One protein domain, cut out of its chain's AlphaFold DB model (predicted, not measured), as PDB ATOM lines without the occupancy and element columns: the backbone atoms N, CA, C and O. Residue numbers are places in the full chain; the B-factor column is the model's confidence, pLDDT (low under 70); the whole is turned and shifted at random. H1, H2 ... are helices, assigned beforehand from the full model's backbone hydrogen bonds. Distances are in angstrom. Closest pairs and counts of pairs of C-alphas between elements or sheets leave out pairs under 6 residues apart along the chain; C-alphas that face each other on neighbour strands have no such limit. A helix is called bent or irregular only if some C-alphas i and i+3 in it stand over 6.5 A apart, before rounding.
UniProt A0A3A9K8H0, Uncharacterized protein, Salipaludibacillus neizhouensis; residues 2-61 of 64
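AT A GLANCE: This is residues 2 to 61 of the 64 residues of an uncharacterized protein of Salipaludibacillus neizhouensis (UniProt A0A3A9K8H0). Three helices fold back and forth as a Z: the long, bent first helix H1 is one stroke, H2 is the slanting stroke that joins the other two, and H3 is the last. H2 packs on H1b, the second arm of H1, and on H3, while the free beginning of H1a, residues 2 to 7, sticks out at one end. The printed part has 60 residues with three named helices in the order H1, H2, H3 and no named strand, and its class is all helix. The whole is compact by its radius of gyration of the C-alphas, 11.7 A, yet elongated in outline, with spans of 36 by 22 by 14 A.

HOW THE PARTS SIT: The longest helix, H1, residues 2 to 22, was assigned as one helix by its hydrogen bonds but is bent: C-alphas 11 and 14 are 7.4 A apart. Its arms, H1a with residues 2 to 11 and H1b with residues 14 to 22, stand at a steep tilt of 48 degrees. H1b touches H2, residues 28 to 43, and their closest C-alphas, those of Gly 19 and Ala 31, are 4.6 A apart. These two form a helical hairpin, running opposite ways at a shallow tilt of 19 degrees. H2 also touches H3, residues 48 to 59, with the C-alphas of Ile 38 and Ala 51 closest at 5.2 A. This second helical hairpin runs opposite ways at a steep tilt of 42 degrees. H1a touches no helix: it is apart from H2, and only just apart from H3, at a closest C-alpha distance of 8.0 A. H1b and H3 are also only just apart, at 8.1 A. In H1a, H1b and H2 every O i to N i+4 pair is within hydrogen-bond range; in H3 it is 6 of 8.

IN THESE COORDINATES: H1a measures 14.2 A from its first to its last C-alpha, beginning at C-alpha 2 at (21.913, -21.216, -11.122). H1b measures 12.3 A, from Pro 14 to Glu 22. H2 measures 22.2 A, from C-alpha 28 at (14.930, -7.692, 13.148) to that of Gly 43. H3 measures 17.7 A, from Pro 48 to Glu 59, whose C-alpha is at (27.252, -9.691, 22.109).

THE WHOLE: The two C-alphas farthest apart, those of Gln 2 and Asn 61, are 39.9 A apart. Residues 2 to 7, which belong to H1a, stand free. The printed part has no cut. The links from H1 to H2, of 5 residues, and from H2 to H3, of 4 residues, are tight. The mean pLDDT of the printed part is 94.4, and residues 60 to 61 are under 70 in this predicted model.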
ATOM      1  N   GLN A   2      22.691 -20.451 -12.120       82.25
ATOM      2  CA  GLN A   2      21.913 -21.216 -11.122       82.25
ATOM      3  C   GLN A   2      22.778 -21.857 -10.020       82.25
ATOM      4  O   GLN A   2      22.445 -21.720  -8.849       82.25
ATOM      5  N   GLN A   3      23.918 -22.460 -10.375       92.12
ATOM      6  CA  GLN A   3      24.844 -23.047  -9.395       92.12
ATOM      7  C   GLN A   3      25.440 -22.008  -8.438       92.12
ATOM      8  O   GLN A   3      25.503 -22.260  -7.242       92.12
ATOM      9  N   LEU A   4      25.816 -20.826  -8.946       94.62
ATOM     10  CA  LEU A   4      26.319 -19.736  -8.107       94.62
ATOM     11  C   LEU A   4      25.250 -19.295  -7.104       94.62
ATOM     12  O   LEU A   4      25.517 -19.278  -5.914       94.62
ATOM     13  N   LYS A   5      24.021 -19.035  -7.572       95.25
ATOM     14  CA  LYS A   5      22.896 -18.684  -6.695       95.25
ATOM     15  C   LYS A   5      22.660 -19.753  -5.625       95.25
ATOM     16  O   LYS A   5      22.536 -19.413  -4.457       95.25
ATOM     17  N   GLN A   6      22.578 -21.025  -6.019       96.81
ATOM     18  CA  GLN A   6      22.303 -22.119  -5.091       96.81
ATOM     19  C   GLN A   6      23.406 -22.252  -4.044       96.81
ATOM     20  O   GLN A   6      23.100 -22.340  -2.862       96.81
ATOM     21  N   HIS A   7      24.670 -22.216  -4.473       94.69
ATOM     22  CA  HIS A   7      25.807 -22.275  -3.568       94.69
ATOM     23  C   HIS A   7      25.800 -21.090  -2.595       94.69
ATOM     24  O   HIS A   7      25.839 -21.299  -1.386       94.69
ATOM     25  N   THR A   8      25.647 -19.863  -3.104       94.69
ATOM     26  CA  THR A   8      25.576 -18.650  -2.282       94.69
ATOM     27  C   THR A   8      24.459 -18.729  -1.246       94.69
ATOM     28  O   THR A   8      24.721 -18.481  -0.075       94.69
ATOM     29  N   LEU A   9      23.240 -19.110  -1.643       96.69
ATOM     30  CA  LEU A   9      22.121 -19.226  -0.705       96.69
ATOM     31  C   LEU A   9      22.350 -20.353   0.307       96.69
ATOM     32  O   LEU A   9      22.176 -20.125   1.495       96.69
ATOM     33  N   SER A  10      22.835 -21.524  -0.120       96.62
ATOM     34  CA  SER A  10      23.119 -22.636   0.801       96.62
ATOM     35  C   SER A  10      24.181 -22.308   1.852       96.62
ATOM     36  O   SER A  10      24.110 -22.827   2.960       96.62
ATOM     37  N   MET A  11      25.145 -21.441   1.518       96.38
ATOM     38  CA  MET A  11      26.197 -21.017   2.444       96.38
ATOM     39  C   MET A  11      25.662 -20.123   3.564       96.38
ATOM     40  O   MET A  11      26.170 -20.193   4.678       96.38
ATOM     41  N   VAL A  12      24.663 -19.281   3.276       97.00
ATOM     42  CA  VAL A  12      24.136 -18.302   4.244       97.00
ATOM     43  C   VAL A  12      22.835 -18.741   4.914       97.00
ATOM     44  O   VAL A  12      22.493 -18.206   5.965       97.00
ATOM     45  N   GLU A  13      22.125 -19.720   4.345       97.88
ATOM     46  CA  GLU A  13      20.818 -20.185   4.824       97.88
ATOM     47  C   GLU A  13      20.792 -20.518   6.326       97.88
ATOM     48  O   GLU A  13      19.872 -20.052   6.998       97.88
ATOM     49  N   PRO A  14      21.781 -21.235   6.907       97.50
ATOM     50  CA  PRO A  14      21.755 -21.540   8.337       97.50
ATOM     51  C   PRO A  14      21.729 -20.282   9.217       97.50
ATOM     52  O   PRO A  14      21.011 -20.244  10.211       97.50
ATOM     53  N   PHE A  15      22.458 -19.234   8.820       97.31
ATOM     54  CA  PHE A  15      22.531 -17.973   9.562       97.31
ATOM     55  C   PHE A  15      21.269 -17.134   9.380       97.31
ATOM     56  O   PHE A  15      20.807 -16.511  10.326       97.31
ATOM     57  N   VAL A  16      20.663 -17.159   8.188       97.81
ATOM     58  CA  VAL A  16      19.361 -16.516   7.953       97.81
ATOM     59  C   VAL A  16      18.280 -17.156   8.825       97.81
ATOM     60  O   VAL A  16      17.507 -16.439   9.456       97.81
ATOM     61  N   GLN A  17      18.236 -18.489   8.899       98.19
ATOM     62  CA  GLN A  17      17.283 -19.198   9.759       98.19
ATOM     63  C   GLN A  17      17.526 -18.903  11.243       98.19
ATOM     64  O   GLN A  17      16.564 -18.667  11.971       98.19
ATOM     65  N   TYR A  18      18.792 -18.859  11.670       95.50
ATOM     66  CA  TYR A  18      19.174 -18.440  13.018       95.50
ATOM     67  C   TYR A  18      18.672 -17.025  13.340       95.50
ATOM     68  O   TYR A  18      17.868 -16.863  14.254       95.50
ATOM     69  N   GLY A  19      19.020 -16.026  12.522       96.19
ATOM     70  CA  GLY A  19      18.596 -14.643  12.745       96.19
ATOM     71  C   GLY A  19      17.071 -14.464  12.724       96.19
ATOM     72  O   GLY A  19      16.526 -13.636  13.447       96.19
ATOM     73  N   LEU A  20      16.327 -15.260  11.946       97.69
ATOM     74  CA  LEU A  20      14.857 -15.243  11.983       97.69
ATOM     75  C   LEU A  20      14.274 -15.808  13.286       97.69
ATOM     76  O   LEU A  20      13.189 -15.388  13.692       97.69
ATOM     77  N   GLN A  21      14.942 -16.773  13.918       96.75
ATOM     78  CA  GLN A  21      14.546 -17.291  15.230       96.75
ATOM     79  C   GLN A  21      14.873 -16.281  16.326       96.75
ATOM     80  O   GLN A  21      14.028 -15.966  17.158       96.75
ATOM     81  N   GLU A  22      16.075 -15.731  16.276       92.88
ATOM     82  CA  GLU A  22      16.617 -14.799  17.253       92.88
ATOM     83  C   GLU A  22      15.869 -13.448  17.225       92.88
ATOM     84  O   GLU A  22      15.440 -12.949  18.265       92.88
ATOM     85  N   ALA A  23      15.487 -12.956  16.039       95.38
ATOM     86  CA  ALA A  23      14.637 -11.770  15.885       95.38
ATOM     87  C   ALA A  23      13.260 -11.869  16.573       95.38
ATOM     88  O   ALA A  23      12.620 -10.837  16.776       95.38
ATOM     89  N   GLN A  24      12.778 -13.076  16.909       95.50
ATOM     90  CA  GLN A  24      11.533 -13.254  17.673       95.50
ATOM     91  C   GLN A  24      11.685 -12.829  19.137       95.50
ATOM     92  O   GLN A  24      10.685 -12.511  19.780       95.50
ATOM     93  N   VAL A  25      12.915 -12.839  19.659       93.19
ATOM     94  CA  VAL A  25      13.238 -12.514  21.055       93.19
ATOM     95  C   VAL A  25      14.107 -11.259  21.197       93.19
ATOM     96  O   VAL A  25      14.105 -10.662  22.271       93.19
ATOM     97  N   THR A  26      14.784 -10.818  20.131       89.69
ATOM     98  CA  THR A  26      15.559  -9.567  20.076       89.69
ATOM     99  C   THR A  26      14.859  -8.512  19.201       89.69
ATOM    100  O   THR A  26      13.874  -7.894  19.608       89.69
ATOM    101  N   SER A  27      15.357  -8.267  17.986       93.62
ATOM    102  CA  SER A  27      14.740  -7.423  16.965       93.62
ATOM    103  C   SER A  27      15.255  -7.789  15.572       93.62
ATOM    104  O   SER A  27      16.397  -8.211  15.411       93.62
ATOM    105  N   HIS A  28      14.467  -7.513  14.528       94.94
ATOM    106  CA  HIS A  28      14.930  -7.692  13.148       94.94
ATOM    107  C   HIS A  28      16.201  -6.892  12.824       94.94
ATOM    108  O   HIS A  28      17.006  -7.337  12.014       94.94
ATOM    109  N   LEU A  29      16.391  -5.711  13.429       95.31
ATOM    110  CA  LEU A  29      17.593  -4.903  13.205       95.31
ATOM    111  C   LEU A  29      18.845  -5.598  13.746       95.31
ATOM    112  O   LEU A  29      19.874  -5.570  13.076       95.31
ATOM    113  N   HIS A  30      18.746  -6.184  14.939       92.75
ATOM    114  CA  HIS A  30      19.835  -6.921  15.565       92.75
ATOM    115  C   HIS A  30      20.199  -8.145  14.711       92.75
ATOM    116  O   HIS A  30      21.265  -8.160  14.101       92.75
ATOM    117  N   ALA A  31      19.249  -9.056  14.500       95.56
ATOM    118  CA  ALA A  31      19.469 -10.267  13.710       95.56
ATOM    119  C   ALA A  31      19.999  -9.992  12.287       95.56
ATOM    120  O   ALA A  31      20.861 -10.702  11.770       95.56
ATOM    121  N   MET A  32      19.523  -8.931  11.616       96.62
ATOM    122  CA  MET A  32      20.043  -8.563  10.291       96.62
ATOM    123  C   MET A  32      21.505  -8.105  10.331       96.62
ATOM    124  O   MET A  32      22.234  -8.349   9.366       96.62
ATOM    125  N   ARG A  33      21.943  -7.428  11.403       96.44
ATOM    126  CA  ARG A  33      23.351  -7.038  11.569       96.44
ATOM    127  C   ARG A  33      24.228  -8.266  11.731       96.44
ATOM    128  O   ARG A  33      25.264  -8.334  11.071       96.44
ATOM    129  N   GLU A  34      23.784  -9.234  12.520       96.06
ATOM    130  CA  GLU A  34      24.520 -10.475  12.726       96.06
ATOM    131  C   GLU A  34      24.666 -11.269  11.430       96.06
ATOM    132  O   GLU A  34      25.781 -11.545  10.982       96.06
ATOM    133  N   VAL A  35      23.553 -11.535  10.738       97.69
ATOM    134  CA  VAL A  35      23.554 -12.249   9.452       97.69
ATOM    135  C   VAL A  35      24.452 -11.553   8.424       97.69
ATOM    136  O   VAL A  35      25.196 -12.219   7.692       97.69
ATOM    137  N   ALA A  36      24.421 -10.218   8.367       98.12
ATOM    138  CA  ALA A  36      25.275  -9.444   7.471       98.12
ATOM    139  C   ALA A  36      26.762  -9.548   7.847       98.12
ATOM    140  O   ALA A  36      27.603  -9.723   6.961       98.12
ATOM    141  N   ALA A  37      27.096  -9.478   9.138       98.12
ATOM    142  CA  ALA A  37      28.467  -9.589   9.626       98.12
ATOM    143  C   ALA A  37      29.054 -10.987   9.379       98.12
ATOM    144  O   ALA A  37      30.152 -11.097   8.831       98.12
ATOM    145  N   ILE A  38      28.296 -12.046   9.683       98.25
ATOM    146  CA  ILE A  38      28.693 -13.436   9.420       98.25
ATOM    147  C   ILE A  38      28.950 -13.627   7.920       98.25
ATOM    148  O   ILE A  38      30.017 -14.100   7.520       98.25
ATOM    149  N   SER A  39      28.013 -13.189   7.073       98.12
ATOM    150  CA  SER A  39      28.138 -13.296   5.613       98.12
ATOM    151  C   SER A  39      29.365 -12.549   5.077       98.12
ATOM    152  O   SER A  39      30.058 -13.042   4.182       98.12
ATOM    153  N   TYR A  40      29.666 -11.372   5.633       98.31
ATOM    154  CA  TYR A  40      30.854 -10.601   5.277       98.31
ATOM    155  C   TYR A  40      32.150 -11.330   5.659       98.31
ATOM    156  O   TYR A  40      33.062 -11.418   4.837       98.31
ATOM    157  N   LEU A  41      32.231 -11.894   6.870       98.31
ATOM    158  CA  LEU A  41      33.401 -12.651   7.330       98.31
ATOM    159  C   LEU A  41      33.624 -13.921   6.498       98.31
ATOM    160  O   LEU A  41      34.754 -14.191   6.089       98.31
ATOM    161  N   ILE A  42      32.560 -14.642   6.139       98.00
ATOM    162  CA  ILE A  42      32.657 -15.772   5.203       98.00
ATOM    163  C   ILE A  42      33.231 -15.303   3.859       98.00
ATOM    164  O   ILE A  42      34.179 -15.893   3.342       98.00
ATOM    165  N   GLY A  43      32.734 -14.184   3.320       96.44
ATOM    166  CA  GLY A  43      33.264 -13.579   2.090       96.44
ATOM    167  C   GLY A  43      34.727 -13.119   2.190       96.44
ATOM    168  O   GLY A  43      35.421 -13.036   1.178       96.44
ATOM    169  N   LYS A  44      35.221 -12.852   3.405       97.94
ATOM    170  CA  LYS A  44      36.627 -12.531   3.701       97.94
ATOM    171  C   LYS A  44      37.529 -13.764   3.812       97.94
ATOM    172  O   LYS A  44      38.744 -13.582   3.884       97.94
ATOM    173  N   GLY A  45      36.967 -14.973   3.797       97.25
ATOM    174  CA  GLY A  45      37.702 -16.239   3.846       97.25
ATOM    175  C   GLY A  45      37.707 -16.932   5.209       97.25
ATOM    176  O   GLY A  45      38.428 -17.914   5.367       97.25
ATOM    177  N   TYR A  46      36.927 -16.451   6.181       97.94
ATOM    178  CA  TYR A  46      36.697 -17.190   7.423       97.94
ATOM    179  C   TYR A  46      35.802 -18.398   7.138       97.94
ATOM    180  O   TYR A  46      34.876 -18.310   6.328       97.94
ATOM    181  N   ASP A  47      36.054 -19.527   7.801       97.25
ATOM    182  CA  ASP A  47      35.102 -20.631   7.748       97.25
ATOM    183  C   ASP A  47      33.784 -20.236   8.453       97.25
ATOM    184  O   ASP A  47      33.788 -19.363   9.333       97.25
ATOM    185  N   PRO A  48      32.645 -20.851   8.084       96.88
ATOM    186  CA  PRO A  48      31.337 -20.433   8.587       96.88
ATOM    187  C   PRO A  48      31.197 -20.500  10.114       96.88
ATOM    188  O   PRO A  48      30.514 -19.662  10.698       96.88
ATOM    189  N   GLN A  49      31.856 -21.461  10.769       96.75
ATOM    190  CA  GLN A  49      31.786 -21.610  12.220       96.75
ATOM    191  C   GLN A  49      32.582 -20.510  12.924       96.75
ATOM    192  O   GLN A  49      32.074 -19.896  13.862       96.75
ATOM    193  N   THR A  50      33.797 -20.215  12.455       97.75
ATOM    194  CA  THR A  50      34.602 -19.114  12.999       97.75
ATOM    195  C   THR A  50      33.915 -17.764  12.796       97.75
ATOM    196  O   THR A  50      33.916 -16.941  13.710       97.75
ATOM    197  N   ALA A  51      33.297 -17.531  11.632       98.00
ATOM    198  CA  ALA A  51      32.545 -16.305  11.364       98.00
ATOM    199  C   ALA A  51      31.380 -16.117  12.352       98.00
ATOM    200  O   ALA A  51      31.261 -15.047  12.943       98.00
ATOM    201  N   TYR A  52      30.580 -17.166  12.570       97.00
ATOM    202  CA  TYR A  52      29.487 -17.171  13.546       97.00
ATOM    203  C   TYR A  52      29.979 -16.885  14.969       97.00
ATOM    204  O   TYR A  52      29.576 -15.891  15.565       97.00
ATOM    205  N   LEU A  53      30.932 -17.672  15.478       96.06
ATOM    206  CA  LEU A  53      31.449 -17.505  16.842       96.06
ATOM    207  C   LEU A  53      32.105 -16.136  17.072       96.06
ATOM    208  O   LEU A  53      32.092 -15.624  18.189       96.06
ATOM    209  N   THR A  54      32.686 -15.540  16.026       96.56
ATOM    210  CA  THR A  54      33.247 -14.186  16.109       96.56
ATOM    211  C   THR A  54      32.151 -13.153  16.350       96.56
ATOM    212  O   THR A  54      32.323 -12.307  17.222       96.56
ATOM    213  N   VAL A  55      31.040 -13.222  15.610       95.94
ATOM    214  CA  VAL A  55      29.923 -12.273  15.748       95.94
ATOM    215  C   VAL A  55      29.234 -12.432  17.103       95.94
ATOM    216  O   VAL A  55      29.120 -11.447  17.821       95.94
ATOM    217  N   GLU A  56      28.943 -13.665  17.526       92.56
ATOM    218  CA  GLU A  56      28.364 -13.957  18.853       92.56
ATOM    219  C   GLU A  56      29.244 -13.437  20.005       92.56
ATOM    220  O   GLU A  56      28.767 -13.021  21.058       92.56
ATOM    221  N   SER A  57      30.572 -13.431  19.831       93.62
ATOM    222  CA  SER A  57      31.486 -12.905  20.856       93.62
ATOM    223  C   SER A  57      31.375 -11.388  21.055       93.62
ATOM    224  O   SER A  57      31.820 -10.868  22.083       93.62
ATOM    225  N   TRP A  58      30.806 -10.663  20.086       90.44
ATOM    226  CA  TRP A  58      30.569  -9.226  20.206       90.44
ATOM    227  C   TRP A  58      29.413  -8.943  21.163       90.44
ATOM    228  O   TRP A  58      29.538  -8.019  21.963       90.44
ATOM    229  N   GLU A  59      28.384  -9.796  21.182       78.38
ATOM    230  CA  GLU A  59      27.252  -9.691  22.109       78.38
ATOM    231  C   GLU A  59      27.664  -9.829  23.580       78.38
ATOM    232  O   GLU A  59      27.132  -9.147  24.448       78.38
ATOM    233  N   VAL A  60      28.685 -10.640  23.889       62.81
ATOM    234  CA  VAL A  60      29.209 -10.783  25.267       62.81
ATOM    235  C   VAL A  60      29.777  -9.457  25.804       62.81
ATOM    236  O   VAL A  60      29.864  -9.257  27.016       62.81
ATOM    237  N   ASN A  61      30.146  -8.534  24.909       57.47
ATOM    238  CA  ASN A  61      30.583  -7.182  25.256       57.47
ATOM    239  C   ASN A  61      29.456  -6.137  25.134       57.47
ATOM    240  O   ASN A  61      29.645  -4.996  25.564       57.47
TER     241      ASN A  61